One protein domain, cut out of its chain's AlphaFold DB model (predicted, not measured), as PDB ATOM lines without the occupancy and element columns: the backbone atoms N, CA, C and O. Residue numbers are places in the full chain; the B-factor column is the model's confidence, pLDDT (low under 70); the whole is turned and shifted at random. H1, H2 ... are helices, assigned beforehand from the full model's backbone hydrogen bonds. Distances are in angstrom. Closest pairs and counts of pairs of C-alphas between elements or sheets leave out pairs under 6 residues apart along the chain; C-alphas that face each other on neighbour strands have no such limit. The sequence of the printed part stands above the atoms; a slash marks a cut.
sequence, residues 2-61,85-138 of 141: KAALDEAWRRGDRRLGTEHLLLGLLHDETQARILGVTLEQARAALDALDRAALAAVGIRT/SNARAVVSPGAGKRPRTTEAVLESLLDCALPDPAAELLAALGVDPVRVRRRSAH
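Overview. This is residues 2 to 61 and 85 to 138 of the 141 residues of an uncharacterized protein of Streptomyces showdoensis (UniProt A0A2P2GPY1). A compact cluster of short helices surrounds H2, which lies in the middle, and the long helix H4 runs from this cluster to one end of the longest axis, where residues 53 to 58 stick out free. H1 packs on one side of H2, H6 and H7 on the other, and the H5 and H6 hairpin has its looped link, residues 92 to 101, toward the end away from the tip of H4; H3 and H8 pack on each other on the far side of the cluster from H1. The printed part has 114 residues with eight named helices, H1 to H8 in order along the chain, and no named strand; the class is all helix. The whole is compact, with a radius of gyration of the C-alphas of 14.1 A, yet elongated in outline, spanning 45 by 28 by 23 A.

Along the chain. Find C-alpha 39 at (-38.671, 41.766, 37.013); from there H4, residues 39 to 56, runs 25.7 A to C-alpha 56 at (-46.641, 18.074, 43.043). Go back along the chain to H3, residues 29 to 35, 9.9 A long, and to H2, residues 18 to 25, 10.6 A long. At the first printed residue, C-alpha 2 at (-37.521, 41.085, 22.169), H1 begins; it holds residues 2 to 11 and is 14.6 A long. Past the cut, look for H5, residues 85 to 91, then H6, residues 102 to 110, 12.5 A long. H7 follows with residues 117 to 124, and H8 with residues 129 to 137 measures 12.4 A, ending at C-alpha 137 at (-55.684, 54.734, 33.514).

Arrangement. Start at H4, whose residues 42 to 49 alone touch H7, about perpendicular at 80 degrees; the closest C-alphas, those of Leu 46 and Leu 121, are 6.2 A apart. With residues 39 to 43 alone H4 only just touches H2, with 3 pairs of C-alphas within 8 A, the closest those of Leu 23 and Leu 39 at 6.2 A. Now look at H2, the hub, which touches five other helices. H1 touches it at a steep tilt of 56 degrees, opposite ways, and C-alphas 4 and 24 are the closest at 3.8 A. H7 touches H2 too, with the C-alphas of Glu 19 and Ala 118 closest at 4.2 A. H5 touches H2 at a shallow tilt of 24 degrees, the same way, closest at C-alphas 18 and 87, 4.7 A apart. H6 touches H2 with C-alphas 25 and 102 closest at 7.1 A. H5 and H6 form a helical hairpin, with the C-alphas of Val 90 and Ser 108 closest at 5.7 A. Farther out, H8 touches H3 at a steep tilt of 44 degrees, opposite ways, where the C-alphas of Leu 35 and Val 132 are closest at 5.6 A. H1 is apart from H4 and from H7, for instance. In each of the eight helices every O i to N i+4 pair is within hydrogen-bond range.

Size, cuts and confidence. The two C-alphas farthest apart are those of Gly 58 and Lys 97, 46.4 A. Residues 62 to 84 are cut out, and C-alphas 61 and 85 are 28.4 A apart across that cut. Of the links that are printed whole, those from H2 to H3, H3 to H4 and H7 to H8 are tight and the others short; no such link is long. The mean pLDDT of the printed part is 92.0, and residue 97 alone is under 70.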
ATOM      1  N   LYS A   2     -38.926  41.511  21.977       89.19
ATOM      2  CA  LYS A   2     -37.521  41.085  22.169       89.19
ATOM      3  C   LYS A   2     -37.208  40.661  23.614       89.19
ATOM      4  O   LYS A   2     -36.729  39.557  23.813       89.19
ATOM      5  N   ALA A   3     -37.575  41.484  24.598       92.81
ATOM      6  CA  ALA A   3     -37.372  41.167  26.014       92.81
ATOM      7  C   ALA A   3     -38.060  39.857  26.440       92.81
ATOM      8  O   ALA A   3     -37.449  39.027  27.093       92.81
ATOM      9  N   ALA A   4     -39.293  39.617  25.982       92.88
ATOM     10  CA  ALA A   4     -40.003  38.363  26.247       92.88
ATOM     11  C   ALA A   4     -39.253  37.132  25.695       92.88
ATOM     12  O   ALA A   4     -39.273  36.061  26.296       92.88
ATOM     13  N   LEU A   5     -38.592  37.274  24.543       90.81
ATOM     14  CA  LEU A   5     -37.784  36.209  23.955       90.81
ATOM     15  C   LEU A   5     -36.493  35.966  24.739       90.81
ATOM     16  O   LEU A   5     -36.130  34.814  24.954       90.81
ATOM     17  N   ASP A   6     -35.823  37.034  25.175       90.94
ATOM     18  CA  ASP A   6     -34.658  36.925  26.059       90.94
ATOM     19  C   ASP A   6     -35.030  36.197  27.366       90.94
ATOM     20  O   ASP A   6     -34.240  35.415  27.897       90.94
ATOM     21  N   GLU A   7     -36.264  36.386  27.827       94.81
ATOM     22  CA  GLU A   7     -36.885  35.699  28.960       94.81
ATOM     23  C   GLU A   7     -37.059  34.202  28.730       94.81
ATOM     24  O   GLU A   7     -36.590  33.411  29.546       94.81
ATOM     25  N   ALA A   8     -37.657  33.818  27.599       91.88
ATOM     26  CA  ALA A   8     -37.798  32.415  27.222       91.88
ATOM     27  C   ALA A   8     -36.433  31.737  27.079       91.88
ATOM     28  O   ALA A   8     -36.191  30.667  27.634       91.88
ATOM     29  N   TRP A   9     -35.480  32.395  26.418       87.69
ATOM     30  CA  TRP A   9     -34.134  31.851  26.261       87.69
ATOM     31  C   TRP A   9     -33.380  31.705  27.573       87.69
ATOM     32  O   TRP A   9     -32.651  30.729  27.728       87.69
ATOM     33  N   ARG A  10     -33.553  32.624  28.530       88.44
ATOM     34  CA  ARG A  10     -32.937  32.466  29.853       88.44
ATOM     35  C   ARG A  10     -33.447  31.221  30.569       88.44
ATOM     36  O   ARG A  10     -32.655  30.565  31.236       88.44
ATOM     37  N   ARG A  11     -34.736  30.902  30.426       88.06
ATOM     38  CA  ARG A  11     -35.331  29.684  30.995       88.06
ATOM     39  C   ARG A  11     -35.003  28.420  30.194       88.06
ATOM     40  O   ARG A  11     -35.228  27.317  30.676       88.06
ATOM     41  N   GLY A  12     -34.430  28.559  28.997       86.31
ATOM     42  CA  GLY A  12     -34.199  27.443  28.078       86.31
ATOM     43  C   GLY A  12     -35.455  27.021  27.309       86.31
ATOM     44  O   GLY A  12     -35.461  25.965  26.669       86.31
ATOM     45  N   ASP A  13     -36.501  27.846  27.331       87.50
ATOM     46  CA  ASP A  13     -37.768  27.560  26.681       87.50
ATOM     47  C   ASP A  13     -37.692  27.779  25.173       87.50
ATOM     48  O   ASP A  13     -37.207  28.787  24.652       87.50
ATOM     49  N   ARG A  14     -38.216  26.793  24.439       84.31
ATOM     50  CA  ARG A  14     -38.280  26.820  22.969       84.31
ATOM     51  C   ARG A  14     -39.496  27.570  22.438       84.31
ATOM     52  O   ARG A  14     -39.568  27.842  21.241       84.31
ATOM     53  N   ARG A  15     -40.470  27.852  23.305       89.06
ATOM     54  CA  ARG A  15     -41.715  28.535  22.962       89.06
ATOM     55  C   ARG A  15     -41.956  29.680  23.930       89.06
ATOM     56  O   ARG A  15     -41.676  29.570  25.112       89.06
ATOM     57  N   LEU A  16     -42.511  30.759  23.405       92.62
ATOM     58  CA  LEU A  16     -42.877  31.949  24.142       92.62
ATOM     59  C   LEU A  16     -44.295  31.789  24.701       92.62
ATOM     60  O   LEU A  16     -45.268  31.722  23.940       92.62
ATOM     61  N   GLY A  17     -44.387  31.701  26.023       95.44
ATOM     62  CA  GLY A  17     -45.630  31.674  26.795       95.44
ATOM     63  C   GLY A  17     -46.139  33.064  27.190       95.44
ATOM     64  O   GLY A  17     -45.537  34.085  26.845       95.44
ATOM     65  N   THR A  18     -47.278  33.122  27.879       97.62
ATOM     66  CA  THR A  18     -47.847  34.381  28.386       97.62
ATOM     67  C   THR A  18     -47.042  34.925  29.568       97.62
ATOM     68  O   THR A  18     -46.840  36.133  29.666       97.62
ATOM     69  N   GLU A  19     -46.482  34.054  30.405       97.88
ATOM     70  CA  GLU A  19     -45.532  34.361  31.475       97.88
ATOM     71  C   GLU A  19     -44.267  35.037  30.936       97.88
ATOM     72  O   GLU A  19     -43.789  36.022  31.495       97.88
ATOM     73  N   HIS A  20     -43.779  34.596  29.776       97.50
ATOM     74  CA  HIS A  20     -42.647  35.222  29.098       97.50
ATOM     75  C   HIS A  20     -42.985  36.620  28.580       97.50
ATOM     76  O   HIS A  20     -42.156  37.529  28.650       97.50
ATOM     77  N   LEU A  21     -44.208  36.818  28.074       96.81
ATOM     78  CA  LEU A  21     -44.692  38.145  27.689       96.81
ATOM     79  C   LEU A  21     -44.784  39.073  28.901       96.81
ATOM     80  O   LEU A  21     -44.326  40.210  28.808       96.81
ATOM     81  N   LEU A  22     -45.311  38.578  30.023       98.06
ATOM     82  CA  LEU A  22     -45.406  39.321  31.276       98.06
ATOM     83  C   LEU A  22     -44.022  39.724  31.801       98.06
ATOM     84  O   LEU A  22     -43.783  40.901  32.051       98.06
ATOM     85  N   LEU A  23     -43.081  38.784  31.894       98.12
ATOM     86  CA  LEU A  23     -41.705  39.098  32.281       98.12
ATOM     87  C   LEU A  23     -41.055  40.078  31.288       98.12
ATOM     88  O   LEU A  23     -40.393  41.028  31.693       98.12
ATOM     89  N   GLY A  24     -41.310  39.914  29.988       96.81
ATOM     90  CA  GLY A  24     -40.844  40.835  28.956       96.81
ATOM     91  C   GLY A  24     -41.394  42.262  29.089       96.81
ATOM     92  O   GLY A  24     -40.688  43.198  28.716       96.81
ATOM     93  N   LEU A  25     -42.613  42.445  29.612       96.19
ATOM     94  CA  LEU A  25     -43.172  43.767  29.932       96.19
ATOM     95  C   LEU A  25     -42.429  44.429  31.094       96.19
ATOM     96  O   LEU A  25     -42.196  45.630  31.051       96.19
ATOM     97  N   LEU A  26     -42.013  43.657  32.101       97.50
ATOM     98  CA  LEU A  26     -41.338  44.167  33.303       97.50
ATOM     99  C   LEU A  26     -39.908  44.676  33.053       97.50
ATOM    100  O   LEU A  26     -39.276  45.202  33.966       97.50
ATOM    101  N   HIS A  27     -39.392  44.544  31.827       96.38
ATOM    102  CA  HIS A  27     -38.194  45.266  31.392       96.38
ATOM    103  C   HIS A  27     -38.438  46.773  31.204       96.38
ATOM    104  O   HIS A  27     -37.477  47.537  31.179       96.38
ATOM    105  N   ASP A  28     -39.694  47.196  31.044       94.69
ATOM    106  CA  ASP A  28     -40.093  48.601  31.048       94.69
ATOM    107  C   ASP A  28     -40.402  49.032  32.489       94.69
ATOM    108  O   ASP A  28     -41.323  48.516  33.128       94.69
ATOM    109  N   GLU A  29     -39.640  49.997  33.004       93.62
ATOM    110  CA  GLU A  29     -39.792  50.509  34.371       93.62
ATOM    111  C   GLU A  29     -41.186  51.084  34.647       93.62
ATOM    112  O   GLU A  29     -41.685  51.003  35.771       93.62
ATOM    113  N   THR A  30     -41.846  51.642  33.628       93.00
ATOM    114  CA  THR A  30     -43.209  52.166  33.748       93.00
ATOM    115  C   THR A  30     -44.194  51.028  33.977       93.00
ATOM    116  O   THR A  30     -45.025  51.108  34.879       93.00
ATOM    117  N   GLN A  31     -44.061  49.933  33.225       94.25
ATOM    118  CA  GLN A  31     -44.907  48.752  33.405       94.25
ATOM    119  C   GLN A  31     -44.636  48.075  34.750       94.25
ATOM    120  O   GLN A  31     -45.579  47.739  35.463       94.25
ATOM    121  N   ALA A  32     -43.369  47.950  35.152       95.62
ATOM    122  CA  ALA A  32     -43.005  47.430  36.468       95.62
ATOM    123  C   ALA A  32     -43.639  48.253  37.606       95.62
ATOM    124  O   ALA A  32     -44.214  47.689  38.540       95.62
ATOM    125  N   ARG A  33     -43.635  49.589  37.495       95.31
ATOM    126  CA  ARG A  33     -44.299  50.494  38.450       95.31
ATOM    127  C   ARG A  33     -45.823  50.329  38.449       95.31
ATOM    128  O   ARG A  33     -46.428  50.270  39.519       95.31
ATOM    129  N   ILE A  34     -46.441  50.213  37.270       95.00
ATOM    130  CA  ILE A  34     -47.891  50.011  37.110       95.00
ATOM    131  C   ILE A  34     -48.345  48.660  37.673       95.00
ATOM    132  O   ILE A  34     -49.412  48.592  38.285       95.00
ATOM    133  N   LEU A  35     -47.565  47.586  37.515       95.56
ATOM    134  CA  LEU A  35     -47.853  46.308  38.177       95.56
ATOM    135  C   LEU A  35     -47.500  46.340  39.670       95.56
ATOM    136  O   LEU A  35     -48.173  45.691  40.470       95.56
ATOM    137  N   GLY A  36     -46.519  47.146  40.074       96.75
ATOM    138  CA  GLY A  36     -45.999  47.173  41.440       96.75
ATOM    139  C   GLY A  36     -45.129  45.959  41.767       96.75
ATOM    140  O   GLY A  36     -45.059  45.566  42.927       96.75
ATOM    141  N   VAL A  37     -44.503  45.359  40.752       97.31
ATOM    142  CA  VAL A  37     -43.616  44.194  40.880       97.31
ATOM    143  C   VAL A  37     -42.363  44.423  40.049       97.31
ATOM    144  O   VAL A  37     -42.427  44.978  38.950       97.31
ATOM    145  N   THR A  38     -41.215  43.994  40.559       98.00
ATOM    146  CA  THR A  38     -39.969  44.029  39.793       98.00
ATOM    147  C   THR A  38     -39.838  42.785  38.919       98.00
ATOM    148  O   THR A  38     -40.398  41.723  39.201       98.00
ATOM    149  N   LEU A  39     -39.034  42.898  37.862       98.06
ATOM    150  CA  LEU A  39     -38.671  41.766  37.013       98.06
ATOM    151  C   LEU A  39     -38.024  40.618  37.806       98.06
ATOM    152  O   LEU A  39     -38.274  39.449  37.526       98.06
ATOM    153  N   GLU A  40     -37.204  40.938  38.808       97.81
ATOM    154  CA  GLU A  40     -36.547  39.943  39.659       97.81
ATOM    155  C   GLU A  40     -37.550  39.180  40.531       97.81
ATOM    156  O   GLU A  40     -37.507  37.951  40.572       97.81
ATOM    157  N   GLN A  41     -38.504  39.885  41.151       98.12
ATOM    158  CA  GLN A  41     -39.581  39.257  41.924       98.12
ATOM    159  C   GLN A  41     -40.406  38.308  41.053       98.12
ATOM    160  O   GLN A  41     -40.686  37.183  41.457       98.12
ATOM    161  N   ALA A  42     -40.751  38.739  39.838       98.25
ATOM    162  CA  ALA A  42     -41.515  37.919  38.909       98.25
ATOM    163  C   ALA A  42     -40.737  36.681  38.431       98.25
ATOM    164  O   ALA A  42     -41.306  35.594  38.369       98.25
ATOM    165  N   ARG A  43     -39.429  36.802  38.164       98.12
ATOM    166  CA  ARG A  43     -38.572  35.642  37.853       98.12
ATOM    167  C   ARG A  43     -38.533  34.643  39.009       98.12
ATOM    168  O   ARG A  43     -38.758  33.458  38.786       98.12
ATOM    169  N   ALA A  44     -38.310  35.124  40.231       97.12
ATOM    170  CA  ALA A  44     -38.249  34.277  41.419       97.12
ATOM    171  C   ALA A  44     -39.587  33.570  41.705       97.12
ATOM    172  O   ALA A  44     -39.596  32.394  42.074       97.12
ATOM    173  N   ALA A  45     -40.712  34.264  41.508       97.94
ATOM    174  CA  ALA A  45     -42.044  33.683  41.648       97.94
ATOM    175  C   ALA A  45     -42.304  32.593  40.598       97.94
ATOM    176  O   ALA A  45     -42.789  31.521  40.950       97.94
ATOM    177  N   LEU A  46     -41.910  32.814  39.338       97.00
ATOM    178  CA  LEU A  46     -42.036  31.800  38.290       97.00
ATOM    179  C   LEU A  46     -41.170  30.562  38.584       97.00
ATOM    180  O   LEU A  46     -41.647  29.437  38.481       97.00
ATOM    181  N   ASP A  47     -39.932  30.749  39.055       95.00
ATOM    182  CA  ASP A  47     -39.067  29.640  39.491       95.00
ATOM    183  C   ASP A  47     -39.636  28.868  40.690       95.00
ATOM    184  O   ASP A  47     -39.359  27.680  40.872       95.00
ATOM    185  N   ALA A  48     -40.389  29.536  41.564       94.62
ATOM    186  CA  ALA A  48     -41.075  28.882  42.672       94.62
ATOM    187  C   ALA A  48     -42.285  28.068  42.191       94.62
ATOM    188  O   ALA A  48     -42.461  26.941  42.658       94.62
ATOM    189  N   LEU A  49     -43.071  28.597  41.244       95.00
ATOM    190  CA  LEU A  49     -44.202  27.893  40.631       95.00
ATOM    191  C   LEU A  49     -43.749  26.620  39.909       95.00
ATOM    192  O   LEU A  49     -44.295  25.551  40.176       95.00
ATOM    193  N   ASP A  50     -42.692  26.696  39.096       92.00
ATOM    194  CA  ASP A  50     -42.153  25.526  38.392       92.00
ATOM    195  C   ASP A  50     -41.670  24.444  39.366       92.00
ATOM    196  O   ASP A  50     -41.986  23.261  39.212       92.00
ATOM    197  N   ARG A  51     -40.948  24.836  40.426       92.50
ATOM    198  CA  ARG A  51     -40.521  23.896  41.475       92.50
ATOM    199  C   ARG A  51     -41.706  23.275  42.210       92.50
ATOM    200  O   ARG A  51     -41.660  22.087  42.521       92.50
ATOM    201  N   ALA A  52     -42.755  24.049  42.483       92.06
ATOM    202  CA  ALA A  52     -43.966  23.547  43.124       92.06
ATOM    203  C   ALA A  52     -44.721  22.560  42.219       92.06
ATOM    204  O   ALA A  52     -45.145  21.507  42.693       92.06
ATOM    205  N   ALA A  53     -44.827  22.852  40.921       91.12
ATOM    206  CA  ALA A  53     -45.454  21.972  39.938       91.12
ATOM    207  C   ALA A  53     -44.702  20.638  39.800       91.12
ATOM    208  O   ALA A  53     -45.319  19.572  39.822       91.12
ATOM    209  N   LEU A  54     -43.365  20.675  39.739       91.69
ATOM    210  CA  LEU A  54     -42.530  19.470  39.736       91.69
ATOM    211  C   LEU A  54     -42.683  18.669  41.037       91.69
ATOM    212  O   LEU A  54     -42.876  17.451  40.999       91.69
ATOM    213  N   ALA A  55     -42.675  19.345  42.188       91.00
ATOM    214  CA  ALA A  55     -42.856  18.694  43.481       91.00
ATOM    215  C   ALA A  55     -44.233  18.022  43.606       91.00
ATOM    216  O   ALA A  55     -44.325  16.931  44.173       91.00
ATOM    217  N   ALA A  56     -45.286  18.624  43.041       91.69
ATOM    218  CA  ALA A  56     -46.641  18.074  43.043       91.69
ATOM    219  C   ALA A  56     -46.751  16.731  42.295       91.69
ATOM    220  O   ALA A  56     -47.587  15.905  42.651       91.69
ATOM    221  N   VAL A  57     -45.877  16.478  41.312       92.81
ATOM    222  CA  VAL A  57     -45.771  15.185  40.608       92.81
ATOM    223  C   VAL A  57     -44.666  14.278  41.170       92.81
ATOM    224  O   VAL A  57     -44.321  13.264  40.568       92.81
ATOM    225  N   GLY A  58     -44.112  14.617  42.339       92.00
ATOM    226  CA  GLY A  58     -43.101  13.821  43.040       92.00
ATOM    227  C   GLY A  58     -41.658  14.050  42.580       92.00
ATOM    228  O   GLY A  58     -40.764  13.334  43.027       92.00
ATOM    229  N   ILE A  59     -41.403  15.045  41.724       89.00
ATOM    230  CA  ILE A  59     -40.059  15.395  41.252       89.00
ATOM    231  C   ILE A  59     -39.492  16.490  42.158       89.00
ATOM    232  O   ILE A  59     -39.971  17.623  42.161       89.00
ATOM    233  N   ARG A  60     -38.445  16.176  42.927       82.12
ATOM    234  CA  ARG A  60     -37.711  17.175  43.717       82.12
ATOM    235  C   ARG A  60     -36.465  17.616  42.962       82.12
ATOM    236  O   ARG A  60     -35.698  16.793  42.474       82.12
ATOM    237  N   THR A  61     -36.286  18.926  42.844       70.50
ATOM    238  CA  THR A  61     -35.127  19.545  42.183       70.50
ATOM    239  C   THR A  61     -34.153  20.127  43.207       70.50
ATOM    240  O   THR A  61     -33.547  21.171  42.976       70.50
ATOM    241  N   SER A  85     -50.436  29.185  21.919       92.38
ATOM    242  CA  SER A  85     -51.742  29.666  21.446       92.38
ATOM    243  C   SER A  85     -52.225  30.881  22.248       92.38
ATOM    244  O   SER A  85     -52.646  31.871  21.650       92.38
ATOM    245  N   ASN A  86     -52.073  30.851  23.577       93.44
ATOM    246  CA  ASN A  86     -52.458  31.958  24.458       93.44
ATOM    247  C   ASN A  86     -51.548  33.174  24.260       93.44
ATOM    248  O   ASN A  86     -52.040  34.283  24.071       93.44
ATOM    249  N   ALA A  87     -50.225  32.972  24.188       93.69
ATOM    250  CA  ALA A  87     -49.295  34.064  23.908       93.69
ATOM    251  C   ALA A  87     -49.598  34.728  22.558       93.69
ATOM    252  O   ALA A  87     -49.583  35.953  22.444       93.69
ATOM    253  N   ARG A  88     -49.938  33.929  21.537       92.75
ATOM    254  CA  ARG A  88     -50.367  34.441  20.235       92.75
ATOM    255  C   ARG A  88     -51.643  35.265  20.354       92.75
ATOM    256  O   ARG A  88     -51.695  36.327  19.744       92.75
ATOM    257  N   ALA A  89     -52.642  34.822  21.114       91.75
ATOM    258  CA  ALA A  89     -53.867  35.591  21.330       91.75
ATOM    259  C   ALA A  89     -53.584  36.947  22.003       91.75
ATOM    260  O   ALA A  89     -54.104  37.968  21.559       91.75
ATOM    261  N   VAL A  90     -52.683  36.979  22.990       92.88
ATOM    262  CA  VAL A  90     -52.277  38.204  23.700       92.88
ATOM    263  C   VAL A  90     -51.577  39.216  22.785       92.88
ATOM    264  O   VAL A  90     -51.826  40.416  22.891       92.88
ATOM    265  N   VAL A  91     -50.711  38.777  21.868       90.38
ATOM    266  CA  VAL A  91     -49.957  39.708  20.998       90.38
ATOM    267  C   VAL A  91     -50.610  39.962  19.645       90.38
ATOM    268  O   VAL A  91     -50.191  40.877  18.933       90.38
ATOM    269  N   SER A  92     -51.610  39.163  19.265       87.56
ATOM    270  CA  SER A  92     -52.282  39.339  17.983       87.56
ATOM    271  C   SER A  92     -52.970  40.704  17.956       87.56
ATOM    272  O   SER A  92     -53.719  41.042  18.878       87.56
ATOM    273  N   PRO A  93     -52.730  41.513  16.913       74.31
ATOM    274  CA  PRO A  93     -53.535  42.701  16.709       74.31
ATOM    275  C   PRO A  93     -54.971  42.223  16.456       74.31
ATOM    276  O   PRO A  93     -55.169  41.232  15.757       74.31
ATOM    277  N   GLY A  94     -55.958  42.842  17.111       73.38
ATOM    278  CA  GLY A  94     -57.371  42.456  16.987       73.38
ATOM    279  C   GLY A  94     -57.921  42.730  15.579       73.38
ATOM    280  O   GLY A  94     -57.281  42.460  14.573       73.38
ATOM    281  N   ALA A  95     -59.093  43.356  15.461       71.06
ATOM    282  CA  ALA A  95     -59.637  43.739  14.147       71.06
ATOM    283  C   ALA A  95     -58.775  44.772  13.366       71.06
ATOM    284  O   ALA A  95     -59.072  45.093  12.217       71.06
ATOM    285  N   GLY A  96     -57.717  45.318  13.977       70.06
ATOM    286  CA  GLY A  96     -56.807  46.287  13.368       70.06
ATOM    287  C   GLY A  96     -55.531  45.659  12.798       70.06
ATOM    288  O   GLY A  96     -55.096  44.600  13.224       70.06
ATOM    289  N   LYS A  97     -54.873  46.357  11.862       69.44
ATOM    290  CA  LYS A  97     -53.573  45.948  11.281       69.44
ATOM    291  C   LYS A  97     -52.350  46.493  12.035       69.44
ATOM    292  O   LYS A  97     -51.221  46.266  11.610       69.44
ATOM    293  N   ARG A  98     -52.555  47.269  13.105       75.69
ATOM    294  CA  ARG A  98     -51.468  47.913  13.856       75.69
ATOM    295  C   ARG A  98     -50.957  46.987  14.960       75.69
ATOM    296  O   ARG A  98     -51.789  46.361  15.613       75.69
ATOM    297  N   PRO A  99     -49.636  46.917  15.195       75.00
ATOM    298  CA  PRO A  99     -49.088  46.168  16.322       75.00
ATOM    299  C   PRO A  99     -49.673  46.681  17.644       75.00
ATOM    300  O   PRO A  99     -49.932  47.879  17.785       75.00
ATOM    301  N   ARG A 100     -49.903  45.773  18.601       84.62
ATOM    302  CA  ARG A 100     -50.393  46.144  19.935       84.62
ATOM    303  C   ARG A 100     -49.355  46.978  20.677       84.62
ATOM    304  O   ARG A 100     -48.158  46.708  20.588       84.62
ATOM    305  N   THR A 101     -49.836  47.970  21.419       89.19
ATOM    306  CA  THR A 101     -49.007  48.726  22.356       89.19
ATOM    307  C   THR A 101     -48.721  47.889  23.604       89.19
ATOM    308  O   THR A 101     -49.390  46.881  23.858       89.19
ATOM    309  N   THR A 102     -47.726  48.303  24.381       89.56
ATOM    310  CA  THR A 102     -47.346  47.669  25.650       89.56
ATOM    311  C   THR A 102     -48.532  47.606  26.618       89.56
ATOM    312  O   THR A 102     -48.788  46.564  27.214       89.56
ATOM    313  N   GLU A 103     -49.318  48.679  26.694       89.69
ATOM    314  CA  GLU A 103     -50.508  48.790  27.540       89.69
ATOM    315  C   GLU A 103     -51.603  47.819  27.085       89.69
ATOM    316  O   GLU A 103     -52.183  47.115  27.903       89.69
ATOM    317  N   ALA A 104     -51.848  47.705  25.775       90.62
ATOM    318  CA  ALA A 104     -52.834  46.759  25.246       90.62
ATOM    319  C   ALA A 104     -52.443  45.291  25.503       90.62
ATOM    320  O   ALA A 104     -53.312  44.432  25.685       90.62
ATOM    321  N   VAL A 105     -51.137  44.993  25.500       93.62
ATOM    322  CA  VAL A 105     -50.613  43.677  25.887       93.62
ATOM    323  C   VAL A 105     -50.803  43.444  27.385       93.62
ATOM    324  O   VAL A 105     -51.277  42.371  27.747       93.62
ATOM    325  N   LEU A 106     -50.502  44.434  28.237       94.38
ATOM    326  CA  LEU A 106     -50.749  44.346  29.678       94.38
ATOM    327  C   LEU A 106     -52.227  44.072  29.973       94.38
ATOM    328  O   LEU A 106     -52.526  43.109  30.669       94.38
ATOM    329  N   GLU A 107     -53.148  44.851  29.402       93.94
ATOM    330  CA  GLU A 107     -54.591  44.645  29.596       93.94
ATOM    331  C   GLU A 107     -55.020  43.223  29.213       93.94
ATOM    332  O   GLU A 107     -55.727  42.563  29.966       93.94
ATOM    333  N   SER A 108     -54.501  42.697  28.098       95.31
ATOM    334  CA  SER A 108     -54.818  41.328  27.670       95.31
ATOM    335  C   SER A 108     -54.248  40.255  28.601       95.31
ATOM    336  O   SER A 108     -54.856  39.202  28.750       95.31
ATOM    337  N   LEU A 109     -53.089  40.495  29.222       96.31
ATOM    338  CA  LEU A 109     -52.527  39.590  30.230       96.31
ATOM    339  C   LEU A 109     -53.317  39.643  31.544       96.31
ATOM    340  O   LEU A 109     -53.438  38.626  32.217       96.31
ATOM    341  N   LEU A 110     -53.884  40.799  31.899       96.12
ATOM    342  CA  LEU A 110     -54.773  40.945  33.059       96.12
ATOM    343  C   LEU A 110     -56.152  40.293  32.849       96.12
ATOM    344  O   LEU A 110     -56.900  40.140  33.817       96.12
ATOM    345  N   ASP A 111     -56.508  39.956  31.607       95.81
ATOM    346  CA  ASP A 111     -57.712  39.193  31.248       95.81
ATOM    347  C   ASP A 111     -57.470  37.672  31.227       95.81
ATOM    348  O   ASP A 111     -58.427  36.897  31.153       95.81
ATOM    349  N   CYS A 112     -56.211  37.220  31.285       95.69
ATOM    350  CA  CYS A 112     -55.893  35.797  31.358       95.69
ATOM    351  C   CYS A 112     -56.516  35.169  32.615       95.69
ATOM    352  O   CYS A 112     -56.460  35.727  33.710       95.69
ATOM    353  N   ALA A 113     -57.078  33.972  32.458       94.56
ATOM    354  CA  ALA A 113     -57.679  33.203  33.541       94.56
ATOM    355  C   ALA A 113     -56.908  31.902  33.772       94.56
ATOM    356  O   ALA A 113     -56.299  31.361  32.850       94.56
ATOM    357  N   LEU A 114     -56.965  31.375  34.996       92.25
ATOM    358  CA  LEU A 114     -56.380  30.073  35.319       92.25
ATOM    359  C   LEU A 114     -56.960  28.970  34.411       92.25
ATOM    360  O   LEU A 114     -58.169  28.980  34.155       92.25
ATOM    361  N   PRO A 115     -56.141  28.008  33.949       93.69
ATOM    362  CA  PRO A 115     -54.731  27.764  34.296       93.69
ATOM    363  C   PRO A 115     -53.718  28.420  33.326       93.69
ATOM    364  O   PRO A 115     -52.799  27.770  32.833       93.69
ATOM    365  N   ASP A 116     -53.905  29.690  32.948       97.06
ATOM    366  CA  ASP A 116     -52.905  30.413  32.151       97.06
ATOM    367  C   ASP A 116     -51.648  30.766  32.985       97.06
ATOM    368  O   ASP A 116     -51.795  31.348  34.064       97.06
ATOM    369  N   PRO A 117     -50.418  30.516  32.491       97.19
ATOM    370  CA  PRO A 117     -49.190  30.778  33.249       97.19
ATOM    371  C   PRO A 117     -48.984  32.238  33.680       97.19
ATOM    372  O   PRO A 117     -48.443  32.492  34.755       97.19
ATOM    373  N   ALA A 118     -49.417  33.222  32.880       97.69
ATOM    374  CA  ALA A 118     -49.349  34.621  33.304       97.69
ATOM    375  C   ALA A 118     -50.343  34.907  34.430       97.69
ATOM    376  O   ALA A 118     -50.008  35.645  35.353       97.69
ATOM    377  N   ALA A 119     -51.538  34.311  34.381       97.81
ATOM    378  CA  ALA A 119     -52.529  34.443  35.444       97.81
ATOM    379  C   ALA A 119     -52.040  33.795  36.750       97.81
ATOM    380  O   ALA A 119     -52.172  34.397  37.816       97.81
ATOM    381  N   GLU A 120     -51.418  32.615  36.672       97.88
ATOM    382  CA  GLU A 120     -50.776  31.954  37.819       97.88
ATOM    383  C   GLU A 120     -49.656  32.809  38.414       97.88
ATOM    384  O   GLU A 120     -49.604  33.005  39.629       97.88
ATOM    385  N   LEU A 121     -48.798  33.381  37.565       98.31
ATOM    386  CA  LEU A 121     -47.710  34.247  38.004       98.31
ATOM    387  C   LEU A 121     -48.222  35.537  38.661       98.31
ATOM    388  O   LEU A 121     -47.735  35.919  39.725       98.31
ATOM    389  N   LEU A 122     -49.227  36.196  38.077       98.19
ATOM    390  CA  LEU A 122     -49.861  37.382  38.669       98.19
ATOM    391  C   LEU A 122     -50.490  37.064  40.031       98.19
ATOM    392  O   LEU A 122     -50.316  37.834  40.978       98.19
ATOM    393  N   ALA A 123     -51.164  35.917  40.151       97.56
ATOM    394  CA  ALA A 123     -51.739  35.456  41.410       97.56
ATOM    395  C   ALA A 123     -50.656  35.168  42.463       97.56
ATOM    396  O   ALA A 123     -50.778  35.620  43.602       97.56
ATOM    397  N   ALA A 124     -49.569  34.484  42.086       97.69
ATOM    398  CA  ALA A 124     -48.441  34.193  42.973       97.69
ATOM    399  C   ALA A 124     -47.725  35.462  43.466       97.69
ATOM    400  O   ALA A 124     -47.230  35.502  44.591       97.69
ATOM    401  N   LEU A 125     -47.704  36.514  42.645       97.69
ATOM    402  CA  LEU A 125     -47.166  37.830  42.997       97.69
ATOM    403  C   LEU A 125     -48.140  38.694  43.815       97.69
ATOM    404  O   LEU A 125     -47.776  39.796  44.224       97.69
ATOM    405  N   GLY A 126     -49.374  38.234  44.048       97.25
ATOM    406  CA  GLY A 126     -50.401  39.006  44.750       97.25
ATOM    407  C   GLY A 126     -50.868  40.246  43.980       97.25
ATOM    408  O   GLY A 126     -51.316  41.223  44.584       97.25
ATOM    409  N   VAL A 127     -50.744  40.237  42.650       96.94
ATOM    410  CA  VAL A 127     -51.159  41.354  41.798       96.94
ATOM    411  C   VAL A 127     -52.677  41.339  41.640       96.94
ATOM    412  O   VAL A 127     -53.249  40.385  41.124       96.94
ATOM    413  N   ASP A 128     -53.331  42.428  42.049       94.31
ATOM    414  CA  ASP A 128     -54.768  42.654  41.848       94.31
ATOM    415  C   ASP A 128     -55.008  43.356  40.494       94.31
ATOM    416  O   ASP A 128     -54.690  44.550  40.364       94.31
ATOM    417  N   PRO A 129     -55.612  42.679  39.495       92.81
ATOM    418  CA  PRO A 129     -55.847  43.254  38.172       92.81
ATOM    419  C   PRO A 129     -56.676  44.542  38.201       92.81
ATOM    420  O   PRO A 129     -56.457  45.436  37.387       92.81
ATOM    421  N   VAL A 130     -57.606  44.692  39.149       93.06
ATOM    422  CA  VAL A 130     -58.447  45.894  39.273       93.06
ATOM    423  C   VAL A 130     -57.623  47.086  39.762       93.06
ATOM    424  O   VAL A 130     -57.861  48.228  39.363       93.06
ATOM    425  N   ARG A 131     -56.636  46.859  40.634       93.69
ATOM    426  CA  ARG A 131     -55.695  47.914  41.053       93.69
ATOM    427  C   ARG A 131     -54.737  48.290  39.932       93.69
ATOM    428  O   ARG A 131     -54.500  49.481  39.742       93.69
ATOM    429  N   VAL A 132     -54.233  47.314  39.175       94.94
ATOM    430  CA  VAL A 132     -53.347  47.583  38.031       94.94
ATOM    431  C   VAL A 132     -54.062  48.426  36.974       94.94
ATOM    432  O   VAL A 132     -53.541  49.477  36.611       94.94
ATOM    433  N   ARG A 133     -55.290  48.053  36.579       94.31
ATOM    434  CA  ARG A 133     -56.097  48.816  35.606       94.31
ATOM    435  C   ARG A 133     -56.388  50.254  36.047       94.31
ATOM    436  O   ARG A 133     -56.426  51.176  35.239       94.31
ATOM    437  N   ARG A 134     -56.574  50.483  37.350       92.69
ATOM    438  CA  ARG A 134     -56.746  51.846  37.884       92.69
ATOM    439  C   ARG A 134     -55.473  52.686  37.751       92.69
ATOM    440  O   ARG A 134     -55.577  53.859  37.401       92.69
ATOM    441  N   ARG A 135     -54.301  52.087  38.002       90.75
ATOM    442  CA  ARG A 135     -52.996  52.748  37.837       90.75
ATOM    443  C   ARG A 135     -52.651  52.997  36.367       90.75
ATOM    444  O   ARG A 135     -52.106  54.048  36.066       90.75
ATOM    445  N   SER A 136     -52.995  52.087  35.452       87.00
ATOM    446  CA  SER A 136     -52.748  52.286  34.013       87.00
ATOM    447  C   SER A 136     -53.596  53.417  33.418       87.00
ATOM    448  O   SER A 136     -53.124  54.129  32.537       87.00
ATOM    449  N   ALA A 137     -54.814  53.632  33.929       83.75
ATOM    450  CA  ALA A 137     -55.684  54.734  33.514       83.75
ATOM    451  C   ALA A 137     -55.232  56.119  34.023       83.75
ATOM    452  O   ALA A 137     -55.608  57.133  33.440       83.75
ATOM    453  N   HIS A 138     -54.437  56.164  35.097       75.31
ATOM    454  CA  HIS A 138     -53.882  57.392  35.678       75.31
ATOM    455  C   HIS A 138     -52.368  57.227  35.859       75.31
ATOM    456  O   HIS A 138     -51.909  57.047  36.990       75.31
TER     457      HIS A 138